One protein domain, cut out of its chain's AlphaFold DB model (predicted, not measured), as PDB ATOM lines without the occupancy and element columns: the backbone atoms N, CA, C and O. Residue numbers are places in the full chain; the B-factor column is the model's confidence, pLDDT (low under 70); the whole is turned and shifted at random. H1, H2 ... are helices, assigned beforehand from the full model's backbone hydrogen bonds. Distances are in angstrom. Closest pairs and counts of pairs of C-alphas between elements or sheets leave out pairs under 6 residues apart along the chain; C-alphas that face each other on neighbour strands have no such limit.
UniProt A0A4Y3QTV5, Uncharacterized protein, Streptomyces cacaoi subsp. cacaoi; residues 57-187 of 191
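What this domain is: This is residues 57 to 187 of the 191 residues of an uncharacterized protein of Streptomyces cacaoi subsp. cacaoi (UniProt A0A4Y3QTV5). A long rod is built along one helix, H3, with H1, H2 and H5 bundled around its earlier part, while its later part runs on beyond them. Past the far end of H3 the chain folds back beside it to the short helix H4, which begins near H3 at Tyr 150 and points away from it, about perpendicular, before the link to H5; residues 154 to 159 stick out. The printed part has 131 residues with five named helices, in the order H1, H2, H3, H4, H5, and no named strand; its class is all helix. The whole is loose, with a radius of gyration of the C-alphas of 18.4 A, and spans 62 by 24 by 17 A.

How they stand to each other: H3, residues 105 to 143, is the longest helix. With residues 107 to 121 alone it touches H5, residues 163 to 185; the closest C-alphas are those of Phe 114 and Trp 173, 4.2 A apart. The two run opposite ways at a shallow tilt of 34 degrees, only just short of steep. H1, residues 57 to 77, only just touches H3, with 3 pairs of C-alphas within 8 A, the closest those of Ser 76 and Asp 122 at 6.3 A; they run the same way at a shallow tilt of 9 degrees. H1 touches H5 with residues 59 to 66 alone, closest at the C-alphas of Leu 62 and Leu 184, 6.0 A apart. H2, residues 89 to 98, forms a helical hairpin with H1; they only just touch, with 3 pairs within 8 A, the C-alphas of Leu 65 and Phe 95 being closest at 7.9 A. H2 and H3 are close but not clearly touching. H1, H2, H3 and H5 form an up-and-down bundle, each running against the one before it. H4, residues 150 to 155, only just touches H3, with 3 pairs within 8 A, the closest C-alphas being those of Arg 129 and Tyr 150 at 6.0 A; it is about perpendicular to H3, at 86 degrees. H4 is apart from H1, H2 and H5. In H1, H2, H3 and H5 every O i to N i+4 pair is within hydrogen-bond range; in H4 0 of 2 are, beside 3 of 3 O i to N i+3 pairs.

Where its parts are: H3 measures 56.1 A from C-alpha 105 at (271.886, 277.569, 422.577) to C-alpha 143 at (284.092, 228.784, 447.345). H5 measures 32.2 A over residues 163 to 185, and H1 30.2 A over residues 57 to 77, beginning at C-alpha 57, (279.767, 277.532, 408.265). H2 spans residues 89 to 98 and H4 residues 150 to 155.

The domain as a whole: The C-alphas of Arg 57 and His 143 are the farthest apart, at 62.6 A. The printed part has no cut. The link from H1 to H2 is long, with 11 residues; the other links are short. Residues 154 to 159 stand free. The mean pLDDT of the printed part is 82.3, and it is under 70 in residues 77 to 83 and 153 to 164.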
ATOM      1  N   ARG A  57     278.991 277.713 407.020       89.44
ATOM      2  CA  ARG A  57     279.767 277.532 408.265       89.44
ATOM      3  C   ARG A  57     278.949 276.871 409.366       89.44
ATOM      4  O   ARG A  57     279.466 276.043 410.110       89.44
ATOM      5  N   ARG A  58     277.665 277.223 409.471       90.75
ATOM      6  CA  ARG A  58     276.738 276.605 410.419       90.75
ATOM      7  C   ARG A  58     276.558 275.125 410.132       90.75
ATOM      8  O   ARG A  58     276.584 274.328 411.063       90.75
ATOM      9  N   ARG A  59     276.375 274.752 408.867       91.31
ATOM     10  CA  ARG A  59     276.236 273.350 408.474       91.31
ATOM     11  C   ARG A  59     277.518 272.557 408.721       91.31
ATOM     12  O   ARG A  59     277.431 271.438 409.213       91.31
ATOM     13  N   GLU A  60     278.678 273.129 408.412       93.31
ATOM     14  CA  GLU A  60     279.986 272.507 408.655       93.31
ATOM     15  C   GLU A  60     280.231 272.281 410.155       93.31
ATOM     16  O   GLU A  60     280.532 271.160 410.556       93.31
ATOM     17  N   ALA A  61     279.990 273.293 410.999       93.50
ATOM     18  CA  ALA A  61     280.057 273.147 412.456       93.50
ATOM     19  C   ALA A  61     279.022 272.131 412.984       93.50
ATOM     20  O   ALA A  61     279.329 271.318 413.853       93.50
ATOM     21  N   LEU A  62     277.816 272.164 412.398       93.50
ATOM     22  CA  LEU A  62     276.754 271.151 412.421       93.50
ATOM     23  C   LEU A  62     277.289 269.714 412.367       93.50
ATOM     24  O   LEU A  62     277.124 268.888 413.267       93.50
ATOM     25  N   GLN A  63     277.915 269.447 411.230       94.62
ATOM     26  CA  GLN A  63     278.436 268.150 410.844       94.62
ATOM     27  C   GLN A  63     279.588 267.716 411.754       94.62
ATOM     28  O   GLN A  63     279.560 266.603 412.271       94.62
ATOM     29  N   GLU A  64     280.559 268.597 412.004       95.88
ATOM     30  CA  GLU A  64     281.727 268.288 412.835       95.88
ATOM     31  C   GLU A  64     281.335 267.965 414.287       95.88
ATOM     32  O   GLU A  64     281.883 267.040 414.896       95.88
ATOM     33  N   LEU A  65     280.332 268.670 414.827       94.38
ATOM     34  CA  LEU A  65     279.753 268.356 416.131       94.38
ATOM     35  C   LEU A  65     279.181 266.937 416.149       94.38
ATOM     36  O   LEU A  65     279.524 266.146 417.025       94.38
ATOM     37  N   LEU A  66     278.322 266.608 415.183       93.31
ATOM     38  CA  LEU A  66     277.692 265.291 415.089       93.31
ATOM     39  C   LEU A  66     278.716 264.169 414.906       93.31
ATOM     40  O   LEU A  66     278.587 263.126 415.546       93.31
ATOM     41  N   ASP A  67     279.747 264.387 414.095       93.31
ATOM     42  CA  ASP A  67     280.819 263.414 413.894       93.31
ATOM     43  C   ASP A  67     281.609 263.186 415.189       93.31
ATOM     44  O   ASP A  67     281.857 262.040 415.567       93.31
ATOM     45  N   THR A  68     281.905 264.258 415.933       92.12
ATOM     46  CA  THR A  68     282.544 264.172 417.256       92.12
ATOM     47  C   THR A  68     281.678 263.382 418.240       92.12
ATOM     48  O   THR A  68     282.165 262.479 418.921       92.12
ATOM     49  N   LEU A  69     280.378 263.682 418.309       90.31
ATOM     50  CA  LEU A  69     279.441 262.992 419.200       90.31
ATOM     51  C   LEU A  69     279.275 261.516 418.826       90.31
ATOM     52  O   LEU A  69     279.249 260.656 419.707       90.31
ATOM     53  N   ARG A  70     279.233 261.198 417.531       88.50
ATOM     54  CA  ARG A  70     279.166 259.822 417.034       88.50
ATOM     55  C   ARG A  70     280.433 259.041 417.350       88.50
ATOM     56  O   ARG A  70     280.362 257.864 417.700       88.50
ATOM     57  N   GLU A  71     281.597 259.675 417.249       88.06
ATOM     58  CA  GLU A  71     282.848 259.040 417.641       88.06
ATOM     59  C   GLU A  71     282.858 258.723 419.143       88.06
ATOM     60  O   GLU A  71     283.249 257.623 419.534       88.06
ATOM     61  N   LEU A  72     282.356 259.636 419.981       86.38
ATOM     62  CA  LEU A  72     282.197 259.399 421.419       86.38
ATOM     63  C   LEU A  72     281.212 258.268 421.723       86.38
ATOM     64  O   LEU A  72     281.515 257.420 422.560       86.38
ATOM     65  N   GLU A  73     280.076 258.207 421.027       84.56
ATOM     66  CA  GLU A  73     279.123 257.092 421.125       84.56
ATOM     67  C   GLU A  73     279.799 255.755 420.802       84.56
ATOM     68  O   GLU A  73     279.679 254.792 421.562       84.56
ATOM     69  N   ILE A  74     280.530 255.690 419.685       81.50
ATOM     70  CA  ILE A  74     281.244 254.478 419.275       81.50
ATOM     71  C   ILE A  74     282.256 254.098 420.354       81.50
ATOM     72  O   ILE A  74     282.259 252.952 420.802       81.50
ATOM     73  N   ARG A  75     283.084 255.043 420.813       76.88
ATOM     74  CA  ARG A  75     284.077 254.782 421.863       76.88
ATOM     75  C   ARG A  75     283.421 254.279 423.148       76.88
ATOM     76  O   ARG A  75     283.897 253.283 423.677       76.88
ATOM     77  N   SER A  76     282.319 254.890 423.590       74.06
ATOM     78  CA  SER A  76     281.543 254.456 424.761       74.06
ATOM     79  C   SER A  76     281.045 253.018 424.619       74.06
ATOM     80  O   SER A  76     281.275 252.183 425.488       74.06
ATOM     81  N   ARG A  77     280.446 252.682 423.473       65.50
ATOM     82  CA  ARG A  77     279.898 251.345 423.210       65.50
ATOM     83  C   ARG A  77     280.961 250.238 423.205       65.50
ATOM     84  O   ARG A  77     280.640 249.078 423.448       65.50
ATOM     85  N   TRP A  78     282.215 250.588 422.921       54.12
ATOM     86  CA  TRP A  78     283.360 249.671 422.932       54.12
ATOM     87  C   TRP A  78     284.247 249.824 424.172       54.12
ATOM     88  O   TRP A  78     285.303 249.189 424.250       54.12
ATOM     89  N   ASN A  79     283.835 250.632 425.150       61.06
ATOM     90  CA  ASN A  79     284.624 250.969 426.326       61.06
ATOM     91  C   ASN A  79     284.615 249.844 427.371       61.06
ATOM     92  O   ASN A  79     284.215 250.010 428.519       61.06
ATOM     93  N   ALA A  80     285.141 248.679 426.996       51.16
ATOM     94  CA  ALA A  80     285.448 247.602 427.931       51.16
ATOM     95  C   ALA A  80     286.492 248.024 429.000       51.16
ATOM     96  O   ALA A  80     286.684 247.315 429.987       51.16
ATOM     97  N   GLY A  81     287.176 249.158 428.803       52.19
ATOM     98  CA  GLY A  81     288.251 249.663 429.662       52.19
ATOM     99  C   GLY A  81     287.860 250.772 430.644       52.19
ATOM    100  O   GLY A  81     288.719 251.181 431.421       52.19
ATOM    101  N   GLY A  82     286.614 251.261 430.631       54.81
ATOM    102  CA  GLY A  82     286.151 252.286 431.576       54.81
ATOM    103  C   GLY A  82     286.847 253.646 431.436       54.81
ATOM    104  O   GLY A  82     287.086 254.316 432.441       54.81
ATOM    105  N   GLN A  83     287.217 254.060 430.217       62.78
ATOM    106  CA  GLN A  83     287.662 255.435 429.981       62.78
ATOM    107  C   GLN A  83     286.536 256.414 430.308       62.78
ATOM    108  O   GLN A  83     285.509 256.412 429.644       62.78
ATOM    109  N   ASP A  84     286.752 257.270 431.304       71.69
ATOM    110  CA  ASP A  84     285.754 258.238 431.748       71.69
ATOM    111  C   ASP A  84     285.457 259.273 430.647       71.69
ATOM    112  O   ASP A  84     286.253 260.185 430.390       71.69
ATOM    113  N   LEU A  85     284.284 259.156 430.016       76.62
ATOM    114  CA  LEU A  85     283.799 260.099 429.004       76.62
ATOM    115  C   LEU A  85     283.689 261.537 429.529       76.62
ATOM    116  O   LEU A  85     283.687 262.478 428.732       76.62
ATOM    117  N   ARG A  86     283.689 261.753 430.853       76.69
ATOM    118  CA  ARG A  86     283.755 263.099 431.448       76.69
ATOM    119  C   ARG A  86     285.002 263.867 431.024       76.69
ATOM    120  O   ARG A  86     284.961 265.093 430.998       76.69
ATOM    121  N   ALA A  87     286.091 263.186 430.664       83.50
ATOM    122  CA  ALA A  87     287.294 263.834 430.145       83.50
ATOM    123  C   ALA A  87     287.095 264.441 428.740       83.50
ATOM    124  O   ALA A  87     287.824 265.355 428.348       83.50
ATOM    125  N   GLU A  88     286.103 263.962 427.987       85.25
ATOM    126  CA  GLU A  88     285.782 264.446 426.641       85.25
ATOM    127  C   GLU A  88     284.788 265.621 426.673       85.25
ATOM    128  O   GLU A  88     284.821 266.481 425.792       85.25
ATOM    129  N   VAL A  89     283.979 265.740 427.735       85.56
ATOM    130  CA  VAL A  89     283.001 266.831 427.913       85.56
ATOM    131  C   VAL A  89     283.637 268.231 427.798       85.56
ATOM    132  O   VAL A  89     283.116 269.052 427.039       85.56
ATOM    133  N   PRO A  90     284.783 268.548 428.441       87.81
ATOM    134  CA  PRO A  90     285.439 269.846 428.272       87.81
ATOM    135  C   PRO A  90     285.870 270.143 426.832       87.81
ATOM    136  O   PRO A  90     285.870 271.306 426.420       87.81
ATOM    137  N   LYS A  91     286.235 269.115 426.054       91.44
ATOM    138  CA  LYS A  91     286.652 269.284 424.656       91.44
ATOM    139  C   LYS A  91     285.459 269.660 423.786       91.44
ATOM    140  O   LYS A  91     285.546 270.627 423.032       91.44
ATOM    141  N   VAL A  92     284.330 268.972 423.967       91.25
ATOM    142  CA  VAL A  92     283.078 269.297 423.270       91.25
ATOM    143  C   VAL A  92     282.567 270.682 423.681       91.25
ATOM    144  O   VAL A  92     282.203 271.483 422.827       91.25
ATOM    145  N   ASN A  93     282.641 271.043 424.964       88.38
ATOM    146  CA  ASN A  93     282.293 272.396 425.411       88.38
ATOM    147  C   ASN A  93     283.189 273.469 424.780       88.38
ATOM    148  O   ASN A  93     282.704 274.519 424.365       88.38
ATOM    149  N   THR A  94     284.492 273.204 424.658       92.56
ATOM    150  CA  THR A  94     285.425 274.117 423.978       92.56
ATOM    151  C   THR A  94     285.055 274.293 422.505       92.56
ATOM    152  O   THR A  94     285.097 275.413 421.996       92.56
ATOM    153  N   PHE A  95     284.652 273.213 421.833       93.50
ATOM    154  CA  PHE A  95     284.135 273.262 420.468       93.50
ATOM    155  C   PHE A  95     282.873 274.141 420.377       93.50
ATOM    156  O   PHE A  95     282.842 275.095 419.602       93.50
ATOM    157  N   LEU A  96     281.877 273.920 421.238       92.25
ATOM    158  CA  LEU A  96     280.636 274.711 421.270       92.25
ATOM    159  C   LEU A  96     280.863 276.205 421.562       92.25
ATOM    160  O   LEU A  96     280.099 277.061 421.107       92.25
ATOM    161  N   ILE A  97     281.897 276.533 422.341       91.38
ATOM    162  CA  ILE A  97     282.306 277.919 422.592       91.38
ATOM    163  C   ILE A  97     282.963 278.510 421.343       91.38
ATOM    164  O   ILE A  97     282.636 279.627 420.959       91.38
ATOM    165  N   ARG A  98     283.857 277.765 420.683       92.06
ATOM    166  CA  ARG A  98     284.537 278.221 419.461       92.06
ATOM    167  C   ARG A  98     283.557 278.491 418.319       92.06
ATOM    168  O   ARG A  98     283.756 279.439 417.572       92.06
ATOM    169  N   HIS A  99     282.504 277.688 418.216       92.25
ATOM    170  CA  HIS A  99     281.491 277.795 417.167       92.25
ATOM    171  C   HIS A  99     280.217 278.525 417.630       92.25
ATOM    172  O   HIS A  99     279.179 278.416 416.983       92.25
ATOM    173  N   SER A 100     280.287 279.314 418.712       89.12
ATOM    174  CA  SER A 100     279.144 280.060 419.274       89.12
ATOM    175  C   SER A 100     278.483 281.046 418.318       89.12
ATOM    176  O   SER A 100     277.374 281.506 418.548       89.12
ATOM    177  N   GLU A 101     279.232 281.460 417.304       88.88
ATOM    178  CA  GLU A 101     278.785 282.381 416.268       88.88
ATOM    179  C   GLU A 101     277.785 281.749 415.298       88.88
ATOM    180  O   GLU A 101     277.006 282.482 414.700       88.88
ATOM    181  N   VAL A 102     277.793 280.419 415.152       90.06
ATOM    182  CA  VAL A 102     276.934 279.686 414.206       90.06
ATOM    183  C   VAL A 102     276.064 278.614 414.867       90.06
ATOM    184  O   VAL A 102     274.998 278.296 414.338       90.06
ATOM    185  N   LEU A 103     276.498 278.073 416.009       90.19
ATOM    186  CA  LEU A 103     275.738 277.135 416.830       90.19
ATOM    187  C   LEU A 103     274.987 277.893 417.921       90.19
ATOM    188  O   LEU A 103     275.578 278.655 418.690       90.19
ATOM    189  N   ASP A 104     273.687 277.659 417.983       89.94
ATOM    190  CA  ASP A 104     272.786 278.279 418.933       89.94
ATOM    191  C   ASP A 104     272.753 277.541 420.283       89.94
ATOM    192  O   ASP A 104     273.368 276.492 420.503       89.94
ATOM    193  N   ASP A 105     272.035 278.134 421.236       90.62
ATOM    194  CA  ASP A 105     271.886 277.569 422.577       90.62
ATOM    195  C   ASP A 105     271.103 276.248 422.582       90.62
ATOM    196  O   ASP A 105     271.250 275.456 423.514       90.62
ATOM    197  N   GLU A 106     270.315 275.971 421.541       92.62
ATOM    198  CA  GLU A 106     269.601 274.707 421.402       92.62
ATOM    199  C   GLU A 106     270.567 273.581 421.012       92.62
ATOM    200  O   GLU A 106     270.539 272.522 421.634       92.62
ATOM    201  N   GLU A 107     271.500 273.812 420.081       92.81
ATOM    202  CA  GLU A 107     272.579 272.853 419.796       92.81
ATOM    203  C   GLU A 107     273.428 272.555 421.038       92.81
ATOM    204  O   GLU A 107     273.791 271.402 421.289       92.81
ATOM    205  N   ARG A 108     273.706 273.570 421.862       91.56
ATOM    206  CA  ARG A 108     274.408 273.382 423.141       91.56
ATOM    207  C   ARG A 108     273.599 272.558 424.129       91.56
ATOM    208  O   ARG A 108     274.151 271.649 424.745       91.56
ATOM    209  N   ARG A 109     272.305 272.857 424.276       94.31
ATOM    210  CA  ARG A 109     271.398 272.116 425.161       94.31
ATOM    211  C   ARG A 109     271.322 270.649 424.750       94.31
ATOM    212  O   ARG A 109     271.522 269.781 425.595       94.31
ATOM    213  N   LEU A 110     271.098 270.379 423.464       93.88
ATOM    214  CA  LEU A 110     271.035 269.023 422.917       93.88
ATOM    215  C   LEU A 110     272.368 268.290 423.101       93.88
ATOM    216  O   LEU A 110     272.387 267.140 423.526       93.88
ATOM    217  N   THR A 111     273.495 268.965 422.870       92.88
ATOM    218  CA  THR A 111     274.819 268.379 423.119       92.88
ATOM    219  C   THR A 111     275.020 268.027 424.594       92.88
ATOM    220  O   THR A 111     275.548 266.962 424.904       92.88
ATOM    221  N   GLY A 112     274.559 268.878 425.513       89.94
ATOM    222  CA  GLY A 112     274.566 268.589 426.947       89.94
ATOM    223  C   GLY A 112     273.730 267.356 427.292       89.94
ATOM    224  O   GLY A 112     274.221 266.447 427.952       89.94
ATOM    225  N   GLU A 113     272.500 267.268 426.777       92.19
ATOM    226  CA  GLU A 113     271.622 266.107 426.988       92.19
ATOM    227  C   GLU A 113     272.208 264.809 426.419       92.19
ATOM    228  O   GLU A 113     272.089 263.750 427.047       92.19
ATOM    229  N   PHE A 114     272.878 264.896 425.266       90.94
ATOM    230  CA  PHE A 114     273.619 263.793 424.664       90.94
ATOM    231  C   PHE A 114     274.736 263.311 425.593       90.94
ATOM    232  O   PHE A 114     274.794 262.127 425.933       90.94
ATOM    233  N   LEU A 115     275.614 264.225 426.015       90.19
ATOM    234  CA  LEU A 115     276.785 263.901 426.827       90.19
ATOM    235  C   LEU A 115     276.395 263.404 428.217       90.19
ATOM    236  O   LEU A 115     276.992 262.443 428.699       90.19
ATOM    237  N   ASP A 116     275.378 263.998 428.839       88.69
ATOM    238  CA  ASP A 116     274.866 263.577 430.142       88.69
ATOM    239  C   ASP A 116     274.311 262.152 430.085       88.69
ATOM    240  O   ASP A 116     274.630 261.324 430.942       88.69
ATOM    241  N   GLY A 117     273.495 261.849 429.069       85.38
ATOM    242  CA  GLY A 117     272.924 260.518 428.884       85.38
ATOM    243  C   GLY A 117     274.002 259.462 428.634       85.38
ATOM    244  O   GLY A 117     274.012 258.427 429.302       85.38
ATOM    245  N   LEU A 118     274.945 259.748 427.732       83.69
ATOM    246  CA  LEU A 118     276.024 258.822 427.391       83.69
ATOM    247  C   LEU A 118     276.983 258.595 428.573       83.69
ATOM    248  O   LEU A 118     277.295 257.455 428.907       83.69
ATOM    249  N   THR A 119     277.378 259.665 429.268       84.50
ATOM    250  CA  THR A 119     278.244 259.593 430.458       84.50
ATOM    251  C   THR A 119     277.582 258.812 431.590       84.50
ATOM    252  O   THR A 119     278.250 258.071 432.309       84.50
ATOM    253  N   TRP A 120     276.268 258.972 431.774       84.81
ATOM    254  CA  TRP A 120     275.534 258.223 432.790       84.81
ATOM    255  C   TRP A 120     275.588 256.718 432.512       84.81
ATOM    256  O   TRP A 120     275.866 255.954 433.439       84.81
ATOM    257  N   ILE A 121     275.351 256.302 431.261       78.62
ATOM    258  CA  ILE A 121     275.361 254.887 430.858       78.62
ATOM    259  C   ILE A 121     276.756 254.296 431.055       78.62
ATOM    260  O   ILE A 121     276.890 253.294 431.754       78.62
ATOM    261  N   ASP A 122     277.783 254.959 430.523       79.44
ATOM    262  CA  ASP A 122     279.178 254.514 430.598       79.44
ATOM    263  C   ASP A 122     279.650 254.358 432.055       79.44
ATOM    264  O   ASP A 122     280.181 253.317 432.447       79.44
ATOM    265  N   HIS A 123     279.339 255.341 432.907       79.56
ATOM    266  CA  HIS A 123     279.674 255.285 434.328       79.56
ATOM    267  C   HIS A 123     278.996 254.111 435.046       79.56
ATOM    268  O   HIS A 123     279.641 253.409 435.826       79.56
ATOM    269  N   HIS A 124     277.704 253.880 434.793       79.19
ATOM    270  CA  HIS A 124     276.990 252.787 435.448       79.19
ATOM    271  C   HIS A 124     277.438 251.419 434.924       79.19
ATOM    272  O   HIS A 124     277.544 250.479 435.710       79.19
ATOM    273  N   GLU A 125     277.743 251.272 433.634       76.69
ATOM    274  CA  GLU A 125     278.302 250.025 433.102       76.69
ATOM    275  C   GLU A 125     279.671 249.699 433.712       76.69
ATOM    276  O   GLU A 125     279.893 248.557 434.131       76.69
ATOM    277  N   ALA A 126     280.547 250.699 433.850       78.31
ATOM    278  CA  ALA A 126     281.837 250.547 434.520       78.31
ATOM    279  C   ALA A 126     281.675 250.124 435.993       78.31
ATOM    280  O   ALA A 126     282.332 249.188 436.457       78.31
ATOM    281  N   ASP A 127     280.746 250.752 436.718       79.88
ATOM    282  CA  ASP A 127     280.430 250.410 438.107       79.88
ATOM    283  C   ASP A 127     279.909 248.972 438.252       79.88
ATOM    284  O   ASP A 127     280.290 248.254 439.181       79.88
ATOM    285  N   ASN A 128     279.048 248.518 437.338       78.44
ATOM    286  CA  ASN A 128     278.518 247.154 437.373       78.44
ATOM    287  C   ASN A 128     279.582 246.111 437.049       78.44
ATOM    288  O   ASN A 128     279.649 245.090 437.737       78.44
ATOM    289  N   ARG A 129     280.446 246.392 436.070       77.88
ATOM    290  CA  ARG A 129     281.614 245.560 435.769       77.88
ATOM    291  C   ARG A 129     282.501 245.414 437.003       77.88
ATOM    292  O   ARG A 129     282.793 244.292 437.411       77.88
ATOM    293  N   ARG A 130     282.825 246.524 437.674       82.62
ATOM    294  CA  ARG A 130     283.605 246.508 438.920       82.62
ATOM    295  C   ARG A 130     282.929 245.676 440.014       82.62
ATOM    296  O   ARG A 130     283.567 244.822 440.624       82.62
ATOM    297  N   ARG A 131     281.629 245.879 440.261       84.12
ATOM    298  CA  ARG A 131     280.874 245.097 441.264       84.12
ATOM    299  C   ARG A 131     280.850 243.606 440.928       84.12
ATOM    300  O   ARG A 131     280.888 242.776 441.840       84.12
ATOM    301  N   TRP A 132     280.782 243.258 439.644       83.88
ATOM    302  CA  TRP A 132     280.855 241.875 439.188       83.88
ATOM    303  C   TRP A 132     282.229 241.267 439.442       83.88
ATOM    304  O   TRP A 132     282.313 240.178 440.004       83.88
ATOM    305  N   GLU A 133     283.303 241.972 439.095       86.50
ATOM    306  CA  GLU A 133     284.677 241.539 439.360       86.50
ATOM    307  C   GLU A 133     284.924 241.336 440.858       86.50
ATOM    308  O   GLU A 133     285.447 240.297 441.263       86.50
ATOM    309  N   GLU A 134     284.449 242.252 441.705       89.56
ATOM    310  CA  GLU A 134     284.514 242.108 443.164       89.56
ATOM    311  C   GLU A 134     283.712 240.900 443.673       89.56
ATOM    312  O   GLU A 134     284.120 240.234 444.630       89.56
ATOM    313  N   ARG A 135     282.549 240.608 443.074       87.69
ATOM    314  CA  ARG A 135     281.739 239.429 443.415       87.69
ATOM    315  C   ARG A 135     282.425 238.142 442.963       87.69
ATOM    316  O   ARG A 135     282.419 237.167 443.711       87.69
ATOM    317  N   ARG A 136     283.026 238.149 441.774       87.19
ATOM    318  CA  ARG A 136     283.793 237.038 441.206       87.19
ATOM    319  C   ARG A 136     284.994 236.706 442.081       87.19
ATOM    320  O   ARG A 136     285.201 235.540 442.396       87.19
ATOM    321  N   GLU A 137     285.724 237.719 442.539       91.88
ATOM    322  CA  GLU A 137     286.851 237.541 443.456       91.88
ATOM    323  C   GLU A 137     286.395 236.979 444.809       91.88
ATOM    324  O   GLU A 137     286.969 236.012 445.303       91.88
ATOM    325  N   ARG A 138     285.294 237.499 445.371       90.94
ATOM    326  CA  ARG A 138     284.700 236.969 446.611       90.94
ATOM    327  C   ARG A 138     284.256 235.509 446.483       90.94
ATOM    328  O   ARG A 138     284.514 234.720 447.387       90.94
ATOM    329  N   GLN A 139     283.614 235.141 445.374       89.31
ATOM    330  CA  GLN A 139     283.207 233.760 445.073       89.31
ATOM    331  C   GLN A 139     284.413 232.827 444.918       89.31
ATOM    332  O   GLN A 139     284.426 231.744 445.508       89.31
ATOM    333  N   ARG A 140     285.458 233.267 444.202       91.00
ATOM    334  CA  ARG A 140     286.703 232.502 444.076       91.00
ATOM    335  C   ARG A 140     287.385 232.311 445.429       91.00
ATOM    336  O   ARG A 140     287.785 231.193 445.740       91.00
ATOM    337  N   ALA A 141     287.451 233.350 446.258       91.69
ATOM    338  CA  ALA A 141     288.066 233.282 447.581       91.69
ATOM    339  C   ALA A 141     287.280 232.408 448.578       91.69
ATOM    340  O   ALA A 141     287.884 231.663 449.344       91.69
ATOM    341  N   ALA A 142     285.945 232.484 448.581       93.69
ATOM    342  CA  ALA A 142     285.107 231.770 449.549       93.69
ATOM    343  C   ALA A 142     284.795 230.318 449.149       93.69
ATOM    344  O   ALA A 142     284.673 229.452 450.015       93.69
ATOM    345  N   HIS A 143     284.636 230.050 447.850       92.50
ATOM    346  CA  HIS A 143     284.092 228.784 447.345       92.50
ATOM    347  C   HIS A 143     284.946 228.137 446.249       92.50
ATOM    348  O   HIS A 143     284.536 227.125 445.684       92.50
ATOM    349  N   GLY A 144     286.095 228.722 445.887       90.81
ATOM    350  CA  GLY A 144     286.940 228.231 444.789       90.81
ATOM    351  C   GLY A 144     286.253 228.251 443.419       90.81
ATOM    352  O   GLY A 144     286.761 227.663 442.468       90.81
ATOM    353  N   THR A 145     285.091 228.898 443.314       87.19
ATOM    354  CA  THR A 145     284.233 228.867 442.129       87.19
ATOM    355  C   THR A 145     284.378 230.170 441.364       87.19
ATOM    356  O   THR A 145     284.243 231.255 441.929       87.19
ATOM    357  N   ASP A 146     284.651 230.067 440.067       86.88
ATOM    358  CA  ASP A 146     284.668 231.216 439.177       86.88
ATOM    359  C   ASP A 146     283.297 231.387 438.512       86.88
ATOM    360  O   ASP A 146     282.865 230.535 437.738       86.88
ATOM    361  N   ILE A 147     282.624 232.502 438.802       82.00
ATOM    362  CA  ILE A 147     281.315 232.844 438.221       82.00
ATOM    363  C   ILE A 147     281.403 233.383 436.785       82.00
ATOM    364  O   ILE A 147     280.384 233.765 436.219       82.00
ATOM    365  N   GLY A 148     282.600 233.418 436.194       84.25
ATOM    366  CA  GLY A 148     282.804 233.799 434.799       84.25
ATOM    367  C   GLY A 148     282.953 235.311 434.562       84.25
ATOM    368  O   GLY A 148     282.936 236.118 435.500       84.25
ATOM    369  N   PRO A 149     283.180 235.716 433.298       82.31
ATOM    370  CA  PRO A 149     283.353 237.118 432.910       82.31
ATOM    371  C   PRO A 149     282.058 237.927 433.061       82.31
ATOM    372  O   PRO A 149     280.971 237.353 433.082       82.31
ATOM    373  N   TYR A 150     282.155 239.257 433.134       73.00
ATOM    374  CA  TYR A 150     280.988 240.133 433.320       73.00
ATOM    375  C   TYR A 150     279.930 239.935 432.232       73.00
ATOM    376  O   TYR A 150     278.745 239.881 432.517       73.00
ATOM    377  N   GLU A 151     280.348 239.707 430.994       75.75
ATOM    378  CA  GLU A 151     279.462 239.510 429.847       75.75
ATOM    379  C   GLU A 151     278.576 238.258 429.996       75.75
ATOM    380  O   GLU A 151     277.461 238.216 429.477       75.75
ATOM    381  N   SER A 152     279.015 237.250 430.764       72.19
ATOM    382  CA  SER A 152     278.169 236.091 431.089       72.19
ATOM    383  C   SER A 152     277.042 236.415 432.074       72.19
ATOM    384  O   SER A 152     276.035 235.706 432.103       72.19
ATOM    385  N   SER A 153     277.143 237.522 432.822       64.12
ATOM    386  CA  SER A 153     276.070 237.990 433.701       64.12
ATOM    387  C   SER A 153     274.867 238.527 432.935       64.12
ATOM    388  O   SER A 153     273.796 238.665 433.514       64.12
ATOM    389  N   TRP A 154     275.001 238.829 431.642       64.88
ATOM    390  CA  TRP A 154     273.900 239.364 430.837       64.88
ATOM    391  C   TRP A 154     272.809 238.320 430.562       64.88
ATOM    392  O   TRP A 154     271.669 238.680 430.283       64.88
ATOM    393  N   ALA A 155     273.137 237.030 430.694       55.44
ATOM    394  CA  ALA A 155     272.172 235.930 430.634       55.44
ATOM    395  C   ALA A 155     271.361 235.771 431.935       55.44
ATOM    396  O   ALA A 155     270.319 235.119 431.944       55.44
ATOM    397  N   SER A 156     271.830 236.370 433.032       52.22
ATOM    398  CA  SER A 156     271.144 236.404 434.320       52.22
ATOM    399  C   SER A 156     270.155 237.573 434.335       52.22
ATOM    400  O   SER A 156     270.495 238.689 434.720       52.22
ATOM    401  N   THR A 157     268.919 237.312 433.911       44.06
ATOM    402  CA  THR A 157     267.783 238.252 433.855       44.06
ATOM    403  C   THR A 157     267.210 238.594 435.239       44.06
ATOM    404  O   THR A 157     266.002 238.550 435.457       44.06
ATOM    405  N   GLU A 158     268.055 238.968 436.198       46.50
ATOM    406  CA  GLU A 158     267.554 239.709 437.356       46.50
ATOM    407  C   GLU A 158     267.287 241.159 436.922       46.50
ATOM    408  O   GLU A 158     268.120 241.752 436.228       46.50
ATOM    409  N   PRO A 159     266.136 241.753 437.284       45.53
ATOM    410  CA  PRO A 159     265.857 243.142 436.959       45.53
ATOM    411  C   PRO A 159     266.904 244.031 437.626       45.53
ATOM    412  O   PRO A 159     266.963 244.182 438.846       45.53
ATOM    413  N   LEU A 160     267.760 244.610 436.792       52.72
ATOM    414  CA  LEU A 160     268.778 245.557 437.200       52.72
ATOM    415  C   LEU A 160     268.089 246.777 437.851       52.72
ATOM    416  O   LEU A 160     267.280 247.428 437.191       52.72
ATOM    417  N   PRO A 161     268.405 247.146 439.109       54.25
ATOM    418  CA  PRO A 161     267.698 248.201 439.860       54.25
ATOM    419  C   PRO A 161     267.813 249.614 439.257       54.25
ATOM    420  O   PRO A 161     267.213 250.560 439.750       54.25
ATOM    421  N   TRP A 162     268.597 249.759 438.195       59.97
ATOM    422  CA  TRP A 162     268.905 250.998 437.491       59.97
ATOM    423  C   TRP A 162     268.303 251.026 436.076       59.97
ATOM    424  O   TRP A 162     268.550 251.980 435.346       59.97
ATOM    425  N   LEU A 163     267.490 250.027 435.696       62.41
ATOM    426  CA  LEU A 163     266.804 249.941 434.396       62.41
ATOM    427  C   LEU A 163     266.025 251.216 434.046       62.41
ATOM    428  O   LEU A 163     266.100 251.677 432.911       62.41
ATOM    429  N   ASP A 164     265.341 251.823 435.017       65.56
ATOM    430  CA  ASP A 164     264.593 253.068 434.797       65.56
ATOM    431  C   ASP A 164     265.527 254.259 434.530       65.56
ATOM    432  O   ASP A 164     265.277 255.065 433.632       65.56
ATOM    433  N   GLY A 165     266.649 254.339 435.257       70.75
ATOM    434  CA  GLY A 165     267.693 255.341 435.032       70.75
ATOM    435  C   GLY A 165     268.388 255.161 433.680       70.75
ATOM    436  O   GLY A 165     268.602 256.138 432.965       70.75
ATOM    437  N   ALA A 166     268.643 253.911 433.287       71.94
ATOM    438  CA  ALA A 166     269.258 253.558 432.014       71.94
ATOM    439  C   ALA A 166     268.335 253.873 430.840       71.94
ATOM    440  O   ALA A 166     268.778 254.445 429.849       71.94
ATOM    441  N   GLN A 167     267.037 253.592 430.968       76.62
ATOM    442  CA  GLN A 167     266.052 253.993 429.969       76.62
ATOM    443  C   GLN A 167     265.933 255.515 429.865       76.62
ATOM    444  O   GLN A 167     265.852 256.035 428.756       76.62
ATOM    445  N   ALA A 168     265.932 256.244 430.983       80.56
ATOM    446  CA  ALA A 168     265.878 257.704 430.962       80.56
ATOM    447  C   ALA A 168     267.130 258.318 430.309       80.56
ATOM    448  O   ALA A 168     267.003 259.209 429.469       80.56
ATOM    449  N   ALA A 169     268.321 257.819 430.647       81.38
ATOM    450  CA  ALA A 169     269.583 258.247 430.049       81.38
ATOM    451  C   ALA A 169     269.646 257.910 428.552       81.38
ATOM    452  O   ALA A 169     269.957 258.779 427.740       81.38
ATOM    453  N   ALA A 170     269.248 256.691 428.172       79.19
ATOM    454  CA  ALA A 170     269.195 256.264 426.778       79.19
ATOM    455  C   ALA A 170     268.190 257.085 425.965       79.19
ATOM    456  O   ALA A 170     268.471 257.422 424.817       79.19
ATOM    457  N   ARG A 171     267.036 257.439 426.544       83.75
ATOM    458  CA  ARG A 171     266.062 258.325 425.895       83.75
ATOM    459  C   ARG A 171     266.653 259.705 425.650       83.75
ATOM    460  O   ARG A 171     266.606 260.139 424.511       83.75
ATOM    461  N   LYS A 172     267.232 260.347 426.675       84.81
ATOM    462  CA  LYS A 172     267.858 261.678 426.554       84.81
ATOM    463  C   LYS A 172     268.918 261.709 425.460       84.81
ATOM    464  O   LYS A 172     268.894 262.574 424.592       84.81
ATOM    465  N   TRP A 173     269.816 260.730 425.492       83.81
ATOM    466  CA  TRP A 173     270.912 260.638 424.545       83.81
ATOM    467  C   TRP A 173     270.423 260.386 423.106       83.81
ATOM    468  O   TRP A 173     270.803 261.127 422.198       83.81
ATOM    469  N   ASN A 174     269.523 259.418 422.890       83.12
ATOM    470  CA  ASN A 174     268.986 259.150 421.552       83.12
ATOM    471  C   ASN A 174     268.134 260.312 421.024       83.12
ATOM    472  O   ASN A 174     268.291 260.691 419.869       83.12
ATOM    473  N   SER A 175     267.284 260.926 421.856       88.25
ATOM    474  CA  SER A 175     266.466 262.065 421.419       88.25
ATOM    475  C   SER A 175     267.319 263.272 421.045       88.25
ATOM    476  O   SER A 175     267.013 263.959 420.075       88.25
ATOM    477  N   ALA A 176     268.399 263.521 421.791       89.62
ATOM    478  CA  ALA A 176     269.327 264.599 421.486       89.62
ATOM    479  C   ALA A 176     270.080 264.355 420.173       89.62
ATOM    480  O   ALA A 176     270.194 265.272 419.360       89.62
ATOM    481  N   ARG A 177     270.540 263.118 419.933       89.50
ATOM    482  CA  ARG A 177     271.163 262.729 418.660       89.50
ATOM    483  C   ARG A 177     270.209 262.961 417.494       89.50
ATOM    484  O   ARG A 177     270.556 263.671 416.555       89.50
ATOM    485  N   ASP A 178     269.007 262.399 417.575       92.38
ATOM    486  CA  ASP A 178     268.039 262.450 416.482       92.38
ATOM    487  C   ASP A 178     267.631 263.905 416.173       92.38
ATOM    488  O   ASP A 178     267.507 264.282 415.006       92.38
ATOM    489  N   ALA A 179     267.508 264.754 417.203       92.62
ATOM    490  CA  ALA A 179     267.242 266.182 417.045       92.62
ATOM    491  C   ALA A 179     268.409 266.935 416.381       92.62
ATOM    492  O   ALA A 179     268.180 267.759 415.494       92.62
ATOM    493  N   LEU A 180     269.661 266.660 416.763       91.88
ATOM    494  CA  LEU A 180     270.837 267.264 416.123       91.88
ATOM    495  C   LEU A 180     270.955 266.833 414.651       91.88
ATOM    496  O   LEU A 180     271.194 267.671 413.779       91.88
ATOM    497  N   GLU A 181     270.715 265.555 414.350       92.50
ATOM    498  CA  GLU A 181     270.688 265.039 412.976       92.50
ATOM    499  C   GLU A 181     269.581 265.686 412.139       92.50
ATOM    500  O   GLU A 181     269.796 266.043 410.980       92.50
ATOM    501  N   GLU A 182     268.391 265.869 412.709       93.31
ATOM    502  CA  GLU A 182     267.295 266.553 412.030       93.31
ATOM    503  C   GLU A 182     267.643 268.011 411.713       93.31
ATOM    504  O   GLU A 182     267.371 268.490 410.611       93.31
ATOM    505  N   ARG A 183     268.317 268.704 412.631       90.44
ATOM    506  CA  ARG A 183     268.785 270.076 412.400       90.44
ATOM    507  C   ARG A 183     269.838 270.149 411.303       90.44
ATOM    508  O   ARG A 183     269.809 271.094 410.520       90.44
ATOM    509  N   LEU A 184     270.713 269.151 411.196       91.25
ATOM    510  CA  LEU A 184     271.660 269.049 410.086       91.25
ATOM    511  C   LEU A 184     270.936 268.789 408.756       91.25
ATOM    512  O   LEU A 184     271.262 269.425 407.755       91.25
ATOM    513  N   ARG A 185     269.934 267.897 408.737       89.31
ATOM    514  CA  ARG A 185     269.113 267.630 407.539       89.31
ATOM    515  C   ARG A 185     268.375 268.877 407.052       89.31
ATOM    516  O   ARG A 185     268.255 269.073 405.848       89.31
ATOM    517  N   ASN A 186     267.908 269.701 407.986       86.75
ATOM    518  CA  ASN A 186     267.179 270.937 407.708       86.75
ATOM    519  C   ASN A 186     268.096 272.153 407.498       86.75
ATOM    520  O   ASN A 186     267.599 273.240 407.197       86.75
ATOM    521  N   ALA A 187     269.415 272.006 407.663       83.06
ATOM    522  CA  ALA A 187     270.348 273.098 407.432       83.06
ATOM    523  C   ALA A 187     270.386 273.444 405.929       83.06
ATOM    524  O   ALA A 187     270.484 272.534 405.098       83.06
TER     525      ALA A 187